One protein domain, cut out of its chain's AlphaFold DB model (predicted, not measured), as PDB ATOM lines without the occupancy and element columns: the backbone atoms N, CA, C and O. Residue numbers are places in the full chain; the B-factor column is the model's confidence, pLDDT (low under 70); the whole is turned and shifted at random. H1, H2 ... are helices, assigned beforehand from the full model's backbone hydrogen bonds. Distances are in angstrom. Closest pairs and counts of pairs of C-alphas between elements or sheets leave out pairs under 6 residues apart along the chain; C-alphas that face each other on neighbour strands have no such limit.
ATOM      1  N   LYS A 373     -30.572 -62.637  28.544       75.50
ATOM      2  CA  LYS A 373     -31.502 -61.699  27.886       75.50
ATOM      3  C   LYS A 373     -32.453 -60.982  28.862       75.50
ATOM      4  O   LYS A 373     -32.893 -59.877  28.558       75.50
ATOM      5  N   ARG A 374     -32.754 -61.563  30.034       79.12
ATOM      6  CA  ARG A 374     -33.501 -60.866  31.099       79.12
ATOM      7  C   ARG A 374     -32.652 -59.798  31.793       79.12
ATOM      8  O   ARG A 374     -33.145 -58.691  31.964       79.12
ATOM      9  N   LYS A 375     -31.407 -60.117  32.167       79.69
ATOM     10  CA  LYS A 375     -30.512 -59.176  32.867       79.69
ATOM     11  C   LYS A 375     -30.229 -57.922  32.048       79.69
ATOM     12  O   LYS A 375     -30.487 -56.834  32.533       79.69
ATOM     13  N   ILE A 376     -29.850 -58.098  30.782       75.62
ATOM     14  CA  ILE A 376     -29.538 -56.990  29.865       75.62
ATOM     15  C   ILE A 376     -30.725 -56.016  29.747       75.62
ATOM     16  O   ILE A 376     -30.532 -54.806  29.707       75.62
ATOM     17  N   ARG A 377     -31.969 -56.526  29.757       76.69
ATOM     18  CA  ARG A 377     -33.176 -55.683  29.797       76.69
ATOM     19  C   ARG A 377     -33.324 -54.940  31.124       76.69
ATOM     20  O   ARG A 377     -33.605 -53.753  31.099       76.69
ATOM     21  N   GLU A 378     -33.157 -55.622  32.254       79.38
ATOM     22  CA  GLU A 378     -33.253 -55.030  33.598       79.38
ATOM     23  C   GLU A 378     -32.180 -53.945  33.822       79.38
ATOM     24  O   GLU A 378     -32.459 -52.910  34.421       79.38
ATOM     25  N   GLU A 379     -30.983 -54.148  33.271       76.94
ATOM     26  CA  GLU A 379     -29.853 -53.216  33.294       76.94
ATOM     27  C   GLU A 379     -30.114 -51.998  32.378       76.94
ATOM     28  O   GLU A 379     -30.076 -50.865  32.860       76.94
ATOM     29  N   ALA A 380     -30.528 -52.194  31.117       79.56
ATOM     30  CA  ALA A 380     -30.917 -51.097  30.213       79.56
ATOM     31  C   ALA A 380     -32.141 -50.299  30.715       79.56
ATOM     32  O   ALA A 380     -32.215 -49.075  30.578       79.56
ATOM     33  N   GLU A 381     -33.096 -50.970  31.365       78.56
ATOM     34  CA  GLU A 381     -34.226 -50.334  32.046       78.56
ATOM     35  C   GLU A 381     -33.810 -49.494  33.263       78.56
ATOM     36  O   GLU A 381     -34.599 -48.660  33.705       78.56
ATOM     37  N   LEU A 382     -32.624 -49.706  33.836       78.06
ATOM     38  CA  LEU A 382     -32.072 -48.860  34.896       78.06
ATOM     39  C   LEU A 382     -31.222 -47.725  34.313       78.06
ATOM     40  O   LEU A 382     -31.324 -46.601  34.802       78.06
ATOM     41  N   GLU A 383     -30.468 -47.983  33.243       74.31
ATOM     42  CA  GLU A 383     -29.698 -46.972  32.502       74.31
ATOM     43  C   GLU A 383     -30.615 -45.862  31.960       74.31
ATOM     44  O   GLU A 383     -30.456 -44.692  32.296       74.31
ATOM     45  N   THR A 384     -31.678 -46.238  31.242       73.62
ATOM     46  CA  THR A 384     -32.691 -45.305  30.701       73.62
ATOM     47  C   THR A 384     -33.484 -44.550  31.773       73.62
ATOM     48  O   THR A 384     -34.062 -43.500  31.497       73.62
ATOM     49  N   LYS A 385     -33.522 -45.058  33.014       77.25
ATOM     50  CA  LYS A 385     -34.092 -44.344  34.170       77.25
ATOM     51  C   LYS A 385     -33.071 -43.401  34.822       77.25
ATOM     52  O   LYS A 385     -33.484 -42.400  35.398       77.25
ATOM     53  N   ARG A 386     -31.764 -43.677  34.715       72.06
ATOM     54  CA  ARG A 386     -30.685 -42.771  35.144       72.06
ATOM     55  C   ARG A 386     -30.542 -41.589  34.194       72.06
ATOM     56  O   ARG A 386     -30.603 -40.460  34.668       72.06
ATOM     57  N   THR A 387     -30.453 -41.827  32.883       69.12
ATOM     58  CA  THR A 387     -30.326 -40.750  31.885       69.12
ATOM     59  C   THR A 387     -31.503 -39.778  31.957       69.12
ATOM     60  O   THR A 387     -31.293 -38.575  32.034       69.12
ATOM     61  N   LYS A 388     -32.743 -40.269  32.087       72.06
ATOM     62  CA  LYS A 388     -33.936 -39.412  32.259       72.06
ATOM     63  C   LYS A 388     -33.951 -38.606  33.571       72.06
ATOM     64  O   LYS A 388     -34.590 -37.557  33.627       72.06
ATOM     65  N   VAL A 389     -33.255 -39.056  34.620       74.19
ATOM     66  CA  VAL A 389     -33.049 -38.274  35.857       74.19
ATOM     67  C   VAL A 389     -31.935 -37.237  35.668       74.19
ATOM     68  O   VAL A 389     -32.095 -36.093  36.088       74.19
ATOM     69  N   GLU A 390     -30.851 -37.604  34.988       72.50
ATOM     70  CA  GLU A 390     -29.729 -36.716  34.663       72.50
ATOM     71  C   GLU A 390     -30.126 -35.594  33.688       72.50
ATOM     72  O   GLU A 390     -29.763 -34.442  33.905       72.50
ATOM     73  N   GLU A 391     -30.957 -35.877  32.679       68.50
ATOM     74  CA  GLU A 391     -31.574 -34.869  31.806       68.50
ATOM     75  C   GLU A 391     -32.451 -33.880  32.588       68.50
ATOM     76  O   GLU A 391     -32.495 -32.690  32.261       68.50
ATOM     77  N   GLY A 392     -33.152 -34.363  33.619       78.75
ATOM     78  CA  GLY A 392     -33.940 -33.531  34.526       78.75
ATOM     79  C   GLY A 392     -33.055 -32.558  35.304       78.75
ATOM     80  O   GLY A 392     -33.279 -31.346  35.247       78.75
ATOM     81  N   ASP A 393     -32.011 -33.081  35.953       86.88
ATOM     82  CA  ASP A 393     -31.031 -32.276  36.691       86.88
ATOM     83  C   ASP A 393     -30.278 -31.304  35.768       86.88
ATOM     84  O   ASP A 393     -30.145 -30.130  36.095       86.88
ATOM     85  N   PHE A 394     -29.878 -31.728  34.565       84.50
ATOM     86  CA  PHE A 394     -29.250 -30.858  33.567       84.50
ATOM     87  C   PHE A 394     -30.166 -29.696  33.153       84.50
ATOM     88  O   PHE A 394     -29.729 -28.543  33.125       84.50
ATOM     89  N   ARG A 395     -31.453 -29.961  32.882       85.75
ATOM     90  CA  ARG A 395     -32.439 -28.914  32.548       85.75
ATOM     91  C   ARG A 395     -32.642 -27.924  33.697       85.75
ATOM     92  O   ARG A 395     -32.794 -26.729  33.441       85.75
ATOM     93  N   GLU A 396     -32.630 -28.387  34.944       87.94
ATOM     94  CA  GLU A 396     -32.744 -27.524  36.127       87.94
ATOM     95  C   GLU A 396     -31.454 -26.728  36.391       87.94
ATOM     96  O   GLU A 396     -31.510 -25.516  36.605       87.94
ATOM     97  N   ARG A 397     -30.286 -27.364  36.247       89.88
ATOM     98  CA  ARG A 397     -28.952 -26.756  36.348       89.88
ATOM     99  C   ARG A 397     -28.772 -25.617  35.342       89.88
ATOM    100  O   ARG A 397     -28.383 -24.522  35.741       89.88
ATOM    101  N   VAL A 398     -29.130 -25.845  34.073       92.62
ATOM    102  CA  VAL A 398     -29.083 -24.837  32.996       92.62
ATOM    103  C   VAL A 398     -30.122 -23.727  33.203       92.62
ATOM    104  O   VAL A 398     -29.866 -22.580  32.832       92.62
ATOM    105  N   ARG A 399     -31.281 -24.017  33.815       91.75
ATOM    106  CA  ARG A 399     -32.241 -22.970  34.209       91.75
ATOM    107  C   ARG A 399     -31.629 -22.055  35.275       91.75
ATOM    108  O   ARG A 399     -31.530 -20.853  35.036       91.75
ATOM    109  N   ARG A 400     -31.154 -22.635  36.383       89.25
ATOM    110  CA  ARG A 400     -30.526 -21.915  37.504       89.25
ATOM    111  C   ARG A 400     -29.343 -21.065  37.037       89.25
ATOM    112  O   ARG A 400     -29.261 -19.895  37.382       89.25
ATOM    113  N   GLU A 401     -28.466 -21.617  36.199       92.56
ATOM    114  CA  GLU A 401     -27.310 -20.897  35.646       92.56
ATOM    115  C   GLU A 401     -27.725 -19.668  34.810       92.56
ATOM    116  O   GLU A 401     -27.112 -18.606  34.908       92.56
ATOM    117  N   ARG A 402     -28.796 -19.778  34.009       93.38
ATOM    118  CA  ARG A 402     -29.340 -18.655  33.223       93.38
ATOM    119  C   ARG A 402     -30.023 -17.603  34.097       93.38
ATOM    120  O   ARG A 402     -29.956 -16.417  33.775       93.38
ATOM    121  N   GLU A 403     -30.684 -18.020  35.172       91.19
ATOM    122  CA  GLU A 403     -31.299 -17.127  36.161       91.19
ATOM    123  C   GLU A 403     -30.222 -16.368  36.951       91.19
ATOM    124  O   GLU A 403     -30.266 -15.138  37.025       91.19
ATOM    125  N   GLU A 404     -29.181 -17.059  37.421       90.69
ATOM    126  CA  GLU A 404     -28.014 -16.456  38.069       90.69
ATOM    127  C   GLU A 404     -27.316 -15.460  37.135       90.69
ATOM    128  O   GLU A 404     -27.259 -14.273  37.466       90.69
ATOM    129  N   LYS A 405     -26.922 -15.871  35.919       93.75
ATOM    130  CA  LYS A 405     -26.304 -14.979  34.916       93.75
ATOM    131  C   LYS A 405     -27.177 -13.758  34.582       93.75
ATOM    132  O   LYS A 405     -26.640 -12.667  34.378       93.75
ATOM    133  N   ARG A 406     -28.513 -13.888  34.580       94.75
ATOM    134  CA  ARG A 406     -29.436 -12.744  34.434       94.75
ATOM    135  C   ARG A 406     -29.335 -11.792  35.629       94.75
ATOM    136  O   ARG A 406     -29.139 -10.593  35.427       94.75
ATOM    137  N   THR A 407     -29.433 -12.306  36.857       93.88
ATOM    138  CA  THR A 407     -29.339 -11.473  38.070       93.88
ATOM    139  C   THR A 407     -27.964 -10.817  38.231       93.88
ATOM    140  O   THR A 407     -27.891  -9.674  38.681       93.88
ATOM    141  N   GLU A 408     -26.883 -11.462  37.788       93.50
ATOM    142  CA  GLU A 408     -25.537 -10.877  37.783       93.50
ATOM    143  C   GLU A 408     -25.367  -9.786  36.718       93.50
ATOM    144  O   GLU A 408     -24.765  -8.745  36.996       93.50
ATOM    145  N   ALA A 409     -25.968  -9.944  35.533       94.88
ATOM    146  CA  ALA A 409     -26.023  -8.879  34.531       94.88
ATOM    147  C   ALA A 409     -26.813  -7.653  35.039       94.88
ATOM    148  O   ALA A 409     -26.366  -6.511  34.878       94.88
ATOM    149  N   MET A 410     -27.945  -7.877  35.718       93.94
ATOM    150  CA  MET A 410     -28.723  -6.824  36.388       93.94
ATOM    151  C   MET A 410     -27.931  -6.151  37.511       93.94
ATOM    152  O   MET A 410     -27.907  -4.924  37.590       93.94
ATOM    153  N   PHE A 411     -27.237  -6.931  38.342       95.00
ATOM    154  CA  PHE A 411     -26.358  -6.427  39.395       95.00
ATOM    155  C   PHE A 411     -25.231  -5.566  38.814       95.00
ATOM    156  O   PHE A 411     -25.071  -4.425  39.242       95.00
ATOM    157  N   SER A 412     -24.529  -6.026  37.772       94.38
ATOM    158  CA  SER A 412     -23.494  -5.241  37.081       94.38
ATOM    159  C   SER A 412     -24.048  -3.936  36.491       94.38
ATOM    160  O   SER A 412     -23.398  -2.889  36.558       94.38
ATOM    161  N   ALA A 413     -25.270  -3.952  35.946       95.12
ATOM    162  CA  ALA A 413     -25.946  -2.740  35.488       95.12
ATOM    163  C   ALA A 413     -26.286  -1.791  36.656       95.12
ATOM    164  O   ALA A 413     -26.042  -0.586  36.556       95.12
ATOM    165  N   ALA A 414     -26.784  -2.316  37.778       94.69
ATOM    166  CA  ALA A 414     -27.091  -1.539  38.976       94.69
ATOM    167  C   ALA A 414     -25.823  -0.928  39.607       94.69
ATOM    168  O   ALA A 414     -25.837   0.247  39.980       94.69
ATOM    169  N   GLN A 415     -24.705  -1.667  39.645       94.38
ATOM    170  CA  GLN A 415     -23.394  -1.168  40.081       94.38
ATOM    171  C   GLN A 415     -22.929   0.026  39.239       94.38
ATOM    172  O   GLN A 415     -22.530   1.046  39.797       94.38
ATOM    173  N   LYS A 416     -23.027  -0.065  37.904       94.38
ATOM    174  CA  LYS A 416     -22.660   1.026  36.976       94.38
ATOM    175  C   LYS A 416     -23.538   2.268  37.165       94.38
ATOM    176  O   LYS A 416     -23.067   3.389  36.987       94.38
ATOM    177  N   VAL A 417     -24.811   2.092  37.533       94.62
ATOM    178  CA  VAL A 417     -25.707   3.211  37.873       94.62
ATOM    179  C   VAL A 417     -25.348   3.828  39.228       94.62
ATOM    180  O   VAL A 417     -25.326   5.052  39.328       94.62
ATOM    181  N   ALA A 418     -25.025   3.014  40.239       94.19
ATOM    182  CA  ALA A 418     -24.579   3.497  41.546       94.19
ATOM    183  C   ALA A 418     -23.266   4.288  41.435       94.19
ATOM    184  O   ALA A 418     -23.229   5.445  41.839       94.19
ATOM    185  N   GLU A 419     -22.241   3.724  40.783       93.19
ATOM    186  CA  GLU A 419     -20.957   4.395  40.529       93.19
ATOM    187  C   GLU A 419     -21.152   5.756  39.841       93.19
ATOM    188  O   GLU A 419     -20.534   6.744  40.238       93.19
ATOM    189  N   ARG A 420     -22.038   5.831  38.836       93.62
ATOM    190  CA  ARG A 420     -22.315   7.082  38.121       93.62
ATOM    191  C   ARG A 420     -22.993   8.124  39.014       93.62
ATOM    192  O   ARG A 420     -22.580   9.278  38.992       93.62
ATOM    193  N   LEU A 421     -23.995   7.740  39.808       92.69
ATOM    194  CA  LEU A 421     -24.696   8.671  40.705       92.69
ATOM    195  C   LEU A 421     -23.798   9.148  41.864       92.69
ATOM    196  O   LEU A 421     -23.846  10.325  42.220       92.69
ATOM    197  N   SER A 564     -25.321 -14.430  47.529       92.94
ATOM    198  CA  SER A 564     -26.083 -14.729  46.314       92.94
ATOM    199  C   SER A 564     -26.223 -13.494  45.411       92.94
ATOM    200  O   SER A 564     -26.288 -12.353  45.881       92.94
ATOM    201  N   ALA A 565     -26.297 -13.707  44.095       92.19
ATOM    202  CA  ALA A 565     -26.465 -12.620  43.128       92.19
ATOM    203  C   ALA A 565     -27.723 -11.767  43.410       92.19
ATOM    204  O   ALA A 565     -27.699 -10.547  43.252       92.19
ATOM    205  N   GLN A 566     -28.791 -12.388  43.923       91.69
ATOM    206  CA  GLN A 566     -30.033 -11.717  44.321       91.69
ATOM    207  C   GLN A 566     -29.868 -10.848  45.588       91.69
ATOM    208  O   GLN A 566     -30.396  -9.734  45.656       91.69
ATOM    209  N   GLU A 567     -29.091 -11.291  46.583       93.38
ATOM    210  CA  GLU A 567     -28.736 -10.466  47.750       93.38
ATOM    211  C   GLU A 567     -27.818  -9.299  47.363       93.38
ATOM    212  O   GLU A 567     -28.034  -8.169  47.808       93.38
ATOM    213  N   ARG A 568     -26.826  -9.551  46.498       93.81
ATOM    214  CA  ARG A 568     -25.946  -8.512  45.940       93.81
ATOM    215  C   ARG A 568     -26.765  -7.451  45.189       93.81
ATOM    216  O   ARG A 568     -26.629  -6.262  45.482       93.81
ATOM    217  N   LEU A 569     -27.685  -7.865  44.310       94.25
ATOM    218  CA  LEU A 569     -28.606  -6.978  43.585       94.25
ATOM    219  C   LEU A 569     -29.513  -6.171  44.527       94.25
ATOM    220  O   LEU A 569     -29.570  -4.945  44.418       94.25
ATOM    221  N   SER A 570     -30.195  -6.823  45.473       93.19
ATOM    222  CA  SER A 570     -31.152  -6.144  46.363       93.19
ATOM    223  C   SER A 570     -30.497  -5.069  47.237       93.19
ATOM    224  O   SER A 570     -31.075  -3.995  47.403       93.19
ATOM    225  N   ARG A 571     -29.259  -5.280  47.712       93.69
ATOM    226  CA  ARG A 571     -28.494  -4.256  48.451       93.69
ATOM    227  C   ARG A 571     -28.159  -3.033  47.587       93.69
ATOM    228  O   ARG A 571     -28.270  -1.909  48.075       93.69
ATOM    229  N   VAL A 572     -27.816  -3.218  46.307       94.31
ATOM    230  CA  VAL A 572     -27.591  -2.091  45.378       94.31
ATOM    231  C   VAL A 572     -28.900  -1.351  45.075       94.31
ATOM    232  O   VAL A 572     -28.921  -0.122  45.084       94.31
ATOM    233  N   VAL A 573     -30.009  -2.070  44.863       93.50
ATOM    234  CA  VAL A 573     -31.328  -1.457  44.614       93.50
ATOM    235  C   VAL A 573     -31.823  -0.664  45.830       93.50
ATOM    236  O   VAL A 573     -32.341   0.439  45.658       93.50
ATOM    237  N   LEU A 574     -31.619  -1.166  47.053       92.62
ATOM    238  CA  LEU A 574     -31.919  -0.429  48.287       92.62
ATOM    239  C   LEU A 574     -31.061   0.837  48.415       92.62
ATOM    240  O   LEU A 574     -31.608   1.914  48.631       92.62
ATOM    241  N   TYR A 575     -29.749   0.749  48.177       94.06
ATOM    242  CA  TYR A 575     -28.852   1.913  48.199       94.06
ATOM    243  C   TYR A 575     -29.253   3.005  47.192       94.06
ATOM    244  O   TYR A 575     -29.318   4.185  47.542       94.06
ATOM    245  N   LEU A 576     -29.588   2.619  45.956       92.62
ATOM    246  CA  LEU A 576     -30.078   3.538  44.921       92.62
ATOM    247  C   LEU A 576     -31.365   4.267  45.350       92.62
ATOM    248  O   LEU A 576     -31.548   5.445  45.034       92.62
ATOM    249  N   ARG A 577     -32.231   3.599  46.117       90.94
ATOM    250  CA  ARG A 577     -33.477   4.168  46.646       90.94
ATOM    251  C   ARG A 577     -33.235   5.075  47.846       90.94
ATOM    252  O   ARG A 577     -33.626   6.236  47.801       90.94
ATOM    253  N   GLU A 578     -32.556   4.581  48.875       90.69
ATOM    254  CA  GLU A 578     -32.317   5.316  50.123       90.69
ATOM    255  C   GLU A 578     -31.441   6.557  49.914       90.69
ATOM    256  O   GLU A 578     -31.721   7.607  50.491       90.69
ATOM    257  N   LYS A 579     -30.402   6.466  49.071       91.44
ATOM    258  CA  LYS A 579     -29.474   7.579  48.833       91.44
ATOM    259  C   LYS A 579     -29.926   8.507  47.705       91.44
ATOM    260  O   LYS A 579     -29.873   9.727  47.852       91.44
ATOM    261  N   TYR A 580     -30.377   7.952  46.578       89.62
ATOM    262  CA  TYR A 580     -30.659   8.741  45.371       89.62
ATOM    263  C   TYR A 580     -32.139   8.912  45.035       89.62
ATOM    264  O   TYR A 580     -32.433   9.704  44.134       89.62
ATOM    265  N   ARG A 581     -33.055   8.232  45.744       91.62
ATOM    266  CA  ARG A 581     -34.483   8.110  45.385       91.62
ATOM    267  C   ARG A 581     -34.667   7.545  43.972       91.62
ATOM    268  O   ARG A 581     -35.571   7.931  43.238       91.62
ATOM    269  N   TYR A 582     -33.756   6.664  43.554       92.56
ATOM    270  CA  TYR A 582     -33.713   6.095  42.212       92.56
ATOM    271  C   TYR A 582     -34.241   4.661  42.205       92.56
ATOM    272  O   TYR A 582     -33.704   3.790  42.890       92.56
ATOM    273  N   CYS A 583     -35.257   4.388  41.386       92.81
ATOM    274  CA  CYS A 583     -35.677   3.016  41.122       92.81
ATOM    275  C   CYS A 583     -34.929   2.462  39.905       92.81
ATOM    276  O   CYS A 583     -35.066   2.983  38.799       92.81
ATOM    277  N   PHE A 584     -34.198   1.363  40.109       92.31
ATOM    278  CA  PHE A 584     -33.517   0.616  39.050       92.31
ATOM    279  C   PHE A 584     -34.482   0.137  37.950       92.31
ATOM    280  O   PHE A 584     -34.227   0.375  36.773       92.31
ATOM    281  N   TRP A 585     -35.622  -0.449  38.333       92.31
ATOM    282  CA  TRP A 585     -36.619  -1.013  37.414       92.31
ATOM    283  C   TRP A 585     -37.339   0.065  36.588       92.31
ATOM    284  O   TRP A 585     -37.288   0.046  35.360       92.31
ATOM    285  N   CYS A 586     -37.900   1.091  37.245       90.81
ATOM    286  CA  CYS A 586     -38.517   2.249  36.575       90.81
ATOM    287  C   CYS A 586     -37.498   3.148  35.840       90.81
ATOM    288  O   CYS A 586     -37.890   4.057  35.111       90.81
ATOM    289  N   LYS A 587     -36.195   2.959  36.096       90.94
ATOM    290  CA  LYS A 587     -35.061   3.775  35.623       90.94
ATOM    291  C   LYS A 587     -35.175   5.278  35.937       90.94
ATOM    292  O   LYS A 587     -34.485   6.092  35.319       90.94
ATOM    293  N   TYR A 588     -36.002   5.645  36.917       88.50
ATOM    294  CA  TYR A 588     -36.402   7.020  37.231       88.50
ATOM    295  C   TYR A 588     -35.938   7.467  38.626       88.50
ATOM    296  O   TYR A 588     -35.858   6.661  39.558       88.50
ATOM    297  N   ARG A 589     -35.655   8.771  38.765       89.88
ATOM    298  CA  ARG A 589     -35.279   9.427  40.025       89.88
ATOM    299  C   ARG A 589     -36.459  10.235  40.563       89.88
ATOM    300  O   ARG A 589     -36.849  11.226  39.955       89.88
ATOM    301  N   TYR A 590     -36.998   9.816  41.700       89.25
ATOM    302  CA  TYR A 590     -38.138  10.436  42.366       89.25
ATOM    303  C   TYR A 590     -37.706  11.627  43.232       89.25
ATOM    304  O   TYR A 590     -36.599  11.666  43.772       89.25
ATOM    305  N   GLU A 591     -38.598  12.602  43.401       83.94
ATOM    306  CA  GLU A 591     -38.342  13.769  44.258       83.94
ATOM    307  C   GLU A 591     -38.608  13.479  45.746       83.94
ATOM    308  O   GLU A 591     -37.960  14.075  46.608       83.94
ATOM    309  N   THR A 592     -39.522  12.554  46.063       80.81
ATOM    310  CA  THR A 592     -39.973  12.219  47.426       80.81
ATOM    311  C   THR A 592     -39.327  10.940  47.968       80.81
ATOM    312  O   THR A 592     -39.084   9.994  47.222       80.81
ATOM    313  N   ASP A 593     -39.072  10.890  49.282       76.94
ATOM    314  CA  ASP A 593     -38.514   9.703  49.958       76.94
ATOM    315  C   ASP A 593     -39.451   8.485  49.898       76.94
ATOM    316  O   ASP A 593     -38.994   7.349  49.833       76.94
ATOM    317  N   GLU A 594     -40.766   8.720  49.871       72.75
ATOM    318  CA  GLU A 594     -41.791   7.671  49.764       72.75
ATOM    319  C   GLU A 594     -41.972   7.154  48.318       72.75
ATOM    320  O   GLU A 594     -42.731   6.213  48.104       72.75
ATOM    321  N   MET A 595     -41.269   7.742  47.333       73.56
ATOM    322  CA  MET A 595     -41.274   7.365  45.906       73.56
ATOM    323  C   MET A 595     -42.682   7.106  45.342       73.56
ATOM    324  O   MET A 595     -42.942   6.076  44.714       73.56
ATOM    325  N   GLU A 596     -43.603   8.046  45.585       70.56
ATOM    326  CA  GLU A 596     -45.015   7.933  45.200       70.56
ATOM    327  C   GLU A 596     -45.170   7.532  43.717       70.56
ATOM    328  O   GLU A 596     -44.752   8.255  42.811       70.56
ATOM    329  N   GLY A 597     -45.782   6.369  43.470       77.44
ATOM    330  CA  GLY A 597     -45.960   5.810  42.124       77.44
ATOM    331  C   GLY A 597     -44.883   4.815  41.669       77.44
ATOM    332  O   GLY A 597     -44.920   4.392  40.517       77.44
ATOM    333  N   CYS A 598     -43.942   4.417  42.530       86.12
ATOM    334  CA  CYS A 598     -43.097   3.243  42.302       86.12
ATOM    335  C   CYS A 598     -43.817   1.961  42.787       86.12
ATOM    336  O   CYS A 598     -44.217   1.932  43.951       86.12
ATOM    337  N   PRO A 599     -44.000   0.918  41.948       83.06
ATOM    338  CA  PRO A 599     -44.788  -0.271  42.302       83.06
ATOM    339  C   PRO A 599     -44.326  -1.058  43.542       83.06
ATOM    340  O   PRO A 599     -45.144  -1.369  44.406       83.06
ATOM    341  N   GLY A 600     -43.027  -1.346  43.656       81.44
ATOM    342  CA  GLY A 600     -42.473  -2.159  44.745       81.44
ATOM    343  C   GLY A 600     -40.948  -2.118  44.781       81.44
ATOM    344  O   GLY A 600     -40.384  -1.055  44.530       81.44
ATOM    345  N   LEU A 601     -40.270  -3.221  45.110       80.50
ATOM    346  CA  LEU A 601     -38.807  -3.356  45.242       80.50
ATOM    347  C   LEU A 601     -38.177  -4.397  44.296       80.50
ATOM    348  O   LEU A 601     -37.039  -4.175  43.866       80.50
ATOM    349  N   THR A 602     -38.860  -5.503  43.983       85.50
ATOM    350  CA  THR A 602     -38.325  -6.581  43.128       85.50
ATOM    351  C   THR A 602     -38.600  -6.329  41.644       85.50
ATOM    352  O   THR A 602     -39.209  -5.322  41.284       85.50
ATOM    353  N   GLU A 603     -38.108  -7.216  40.776       86.00
ATOM    354  CA  GLU A 603     -38.466  -7.232  39.351       86.00
ATOM    355  C   GLU A 603     -39.971  -7.507  39.195       86.00
ATOM    356  O   GLU A 603     -40.667  -6.715  38.566       86.00
ATOM    357  N   ASP A 604     -40.483  -8.522  39.904       85.12
ATOM    358  CA  ASP A 604     -41.878  -9.001  39.862       85.12
ATOM    359  C   ASP A 604     -42.922  -7.942  40.258       85.12
ATOM    360  O   ASP A 604     -44.094  -8.056  39.908       85.12
ATOM    361  N   ASP A 605     -42.518  -6.911  41.009       86.94
ATOM    362  CA  ASP A 605     -43.388  -5.784  41.354       86.94
ATOM    363  C   ASP A 605     -43.658  -4.849  40.151       86.94
ATOM    364  O   ASP A 605     -44.537  -3.991  40.241       86.94
ATOM    365  N   HIS A 606     -42.883  -4.946  39.060       83.69
ATOM    366  CA  HIS A 606     -42.850  -3.980  37.949       83.69
ATOM    367  C   HIS A 606     -43.253  -4.551  36.570       83.69
ATOM    368  O   HIS A 606     -43.232  -3.781  35.602       83.69
ATOM    369  N   ASP A 607     -43.611  -5.837  36.490       73.31
ATOM    370  CA  ASP A 607     -44.180  -6.511  35.302       73.31
ATOM    371  C   ASP A 607     -45.699  -6.248  35.127       73.31
ATOM    372  O   ASP A 607     -46.141  -6.103  33.961       73.31
TER     373      ASP A 607
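Overview. This is residues 373 to 421 and 564 to 607 of the 607 residues of the protein "G-patch domain-containing protein" of Blastomyces silverae (UniProt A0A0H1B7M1). One long helix, H1, has a shorter helix, H2, side by side with its last part, and a stretch with no named element, residues 581 to 607, folds back beside this end. Residues 373 to 402 of H1 stick out as a bare arm that makes most of the length. The printed part has 93 residues, with H1 then H2 and no named strand: all helix. It is extended, with a radius of gyration of the C-alphas of 22.3 A and spans of 77 by 25 by 15 A.

Along the chain. H1, residues 373 to 421, runs 71.9 A from C-alpha 373 at (-31.502, -61.699, 27.886). H2, residues 565 to 580, runs 21.9 A to C-alpha 580 at (-30.659, 8.741, 45.371).

Arrangement. H1 touches H2 with residues 404 to 421 alone; the closest C-alphas, of Phe 411 and Leu 569, are 4.8 A apart. They run the same way at a shallow tilt of 18 degrees. Every O i to N i+4 pair is within hydrogen-bond range in H2, and 41 of 45 in H1. Residues 582 to 583 pair antiparallel with 588 to 589.

Size, cuts and confidence. Residues 422 to 563 are not printed; C-alphas 421 and 564 are 24.1 A apart across this cut. Residues 387 and 391 have pLDDT under 70.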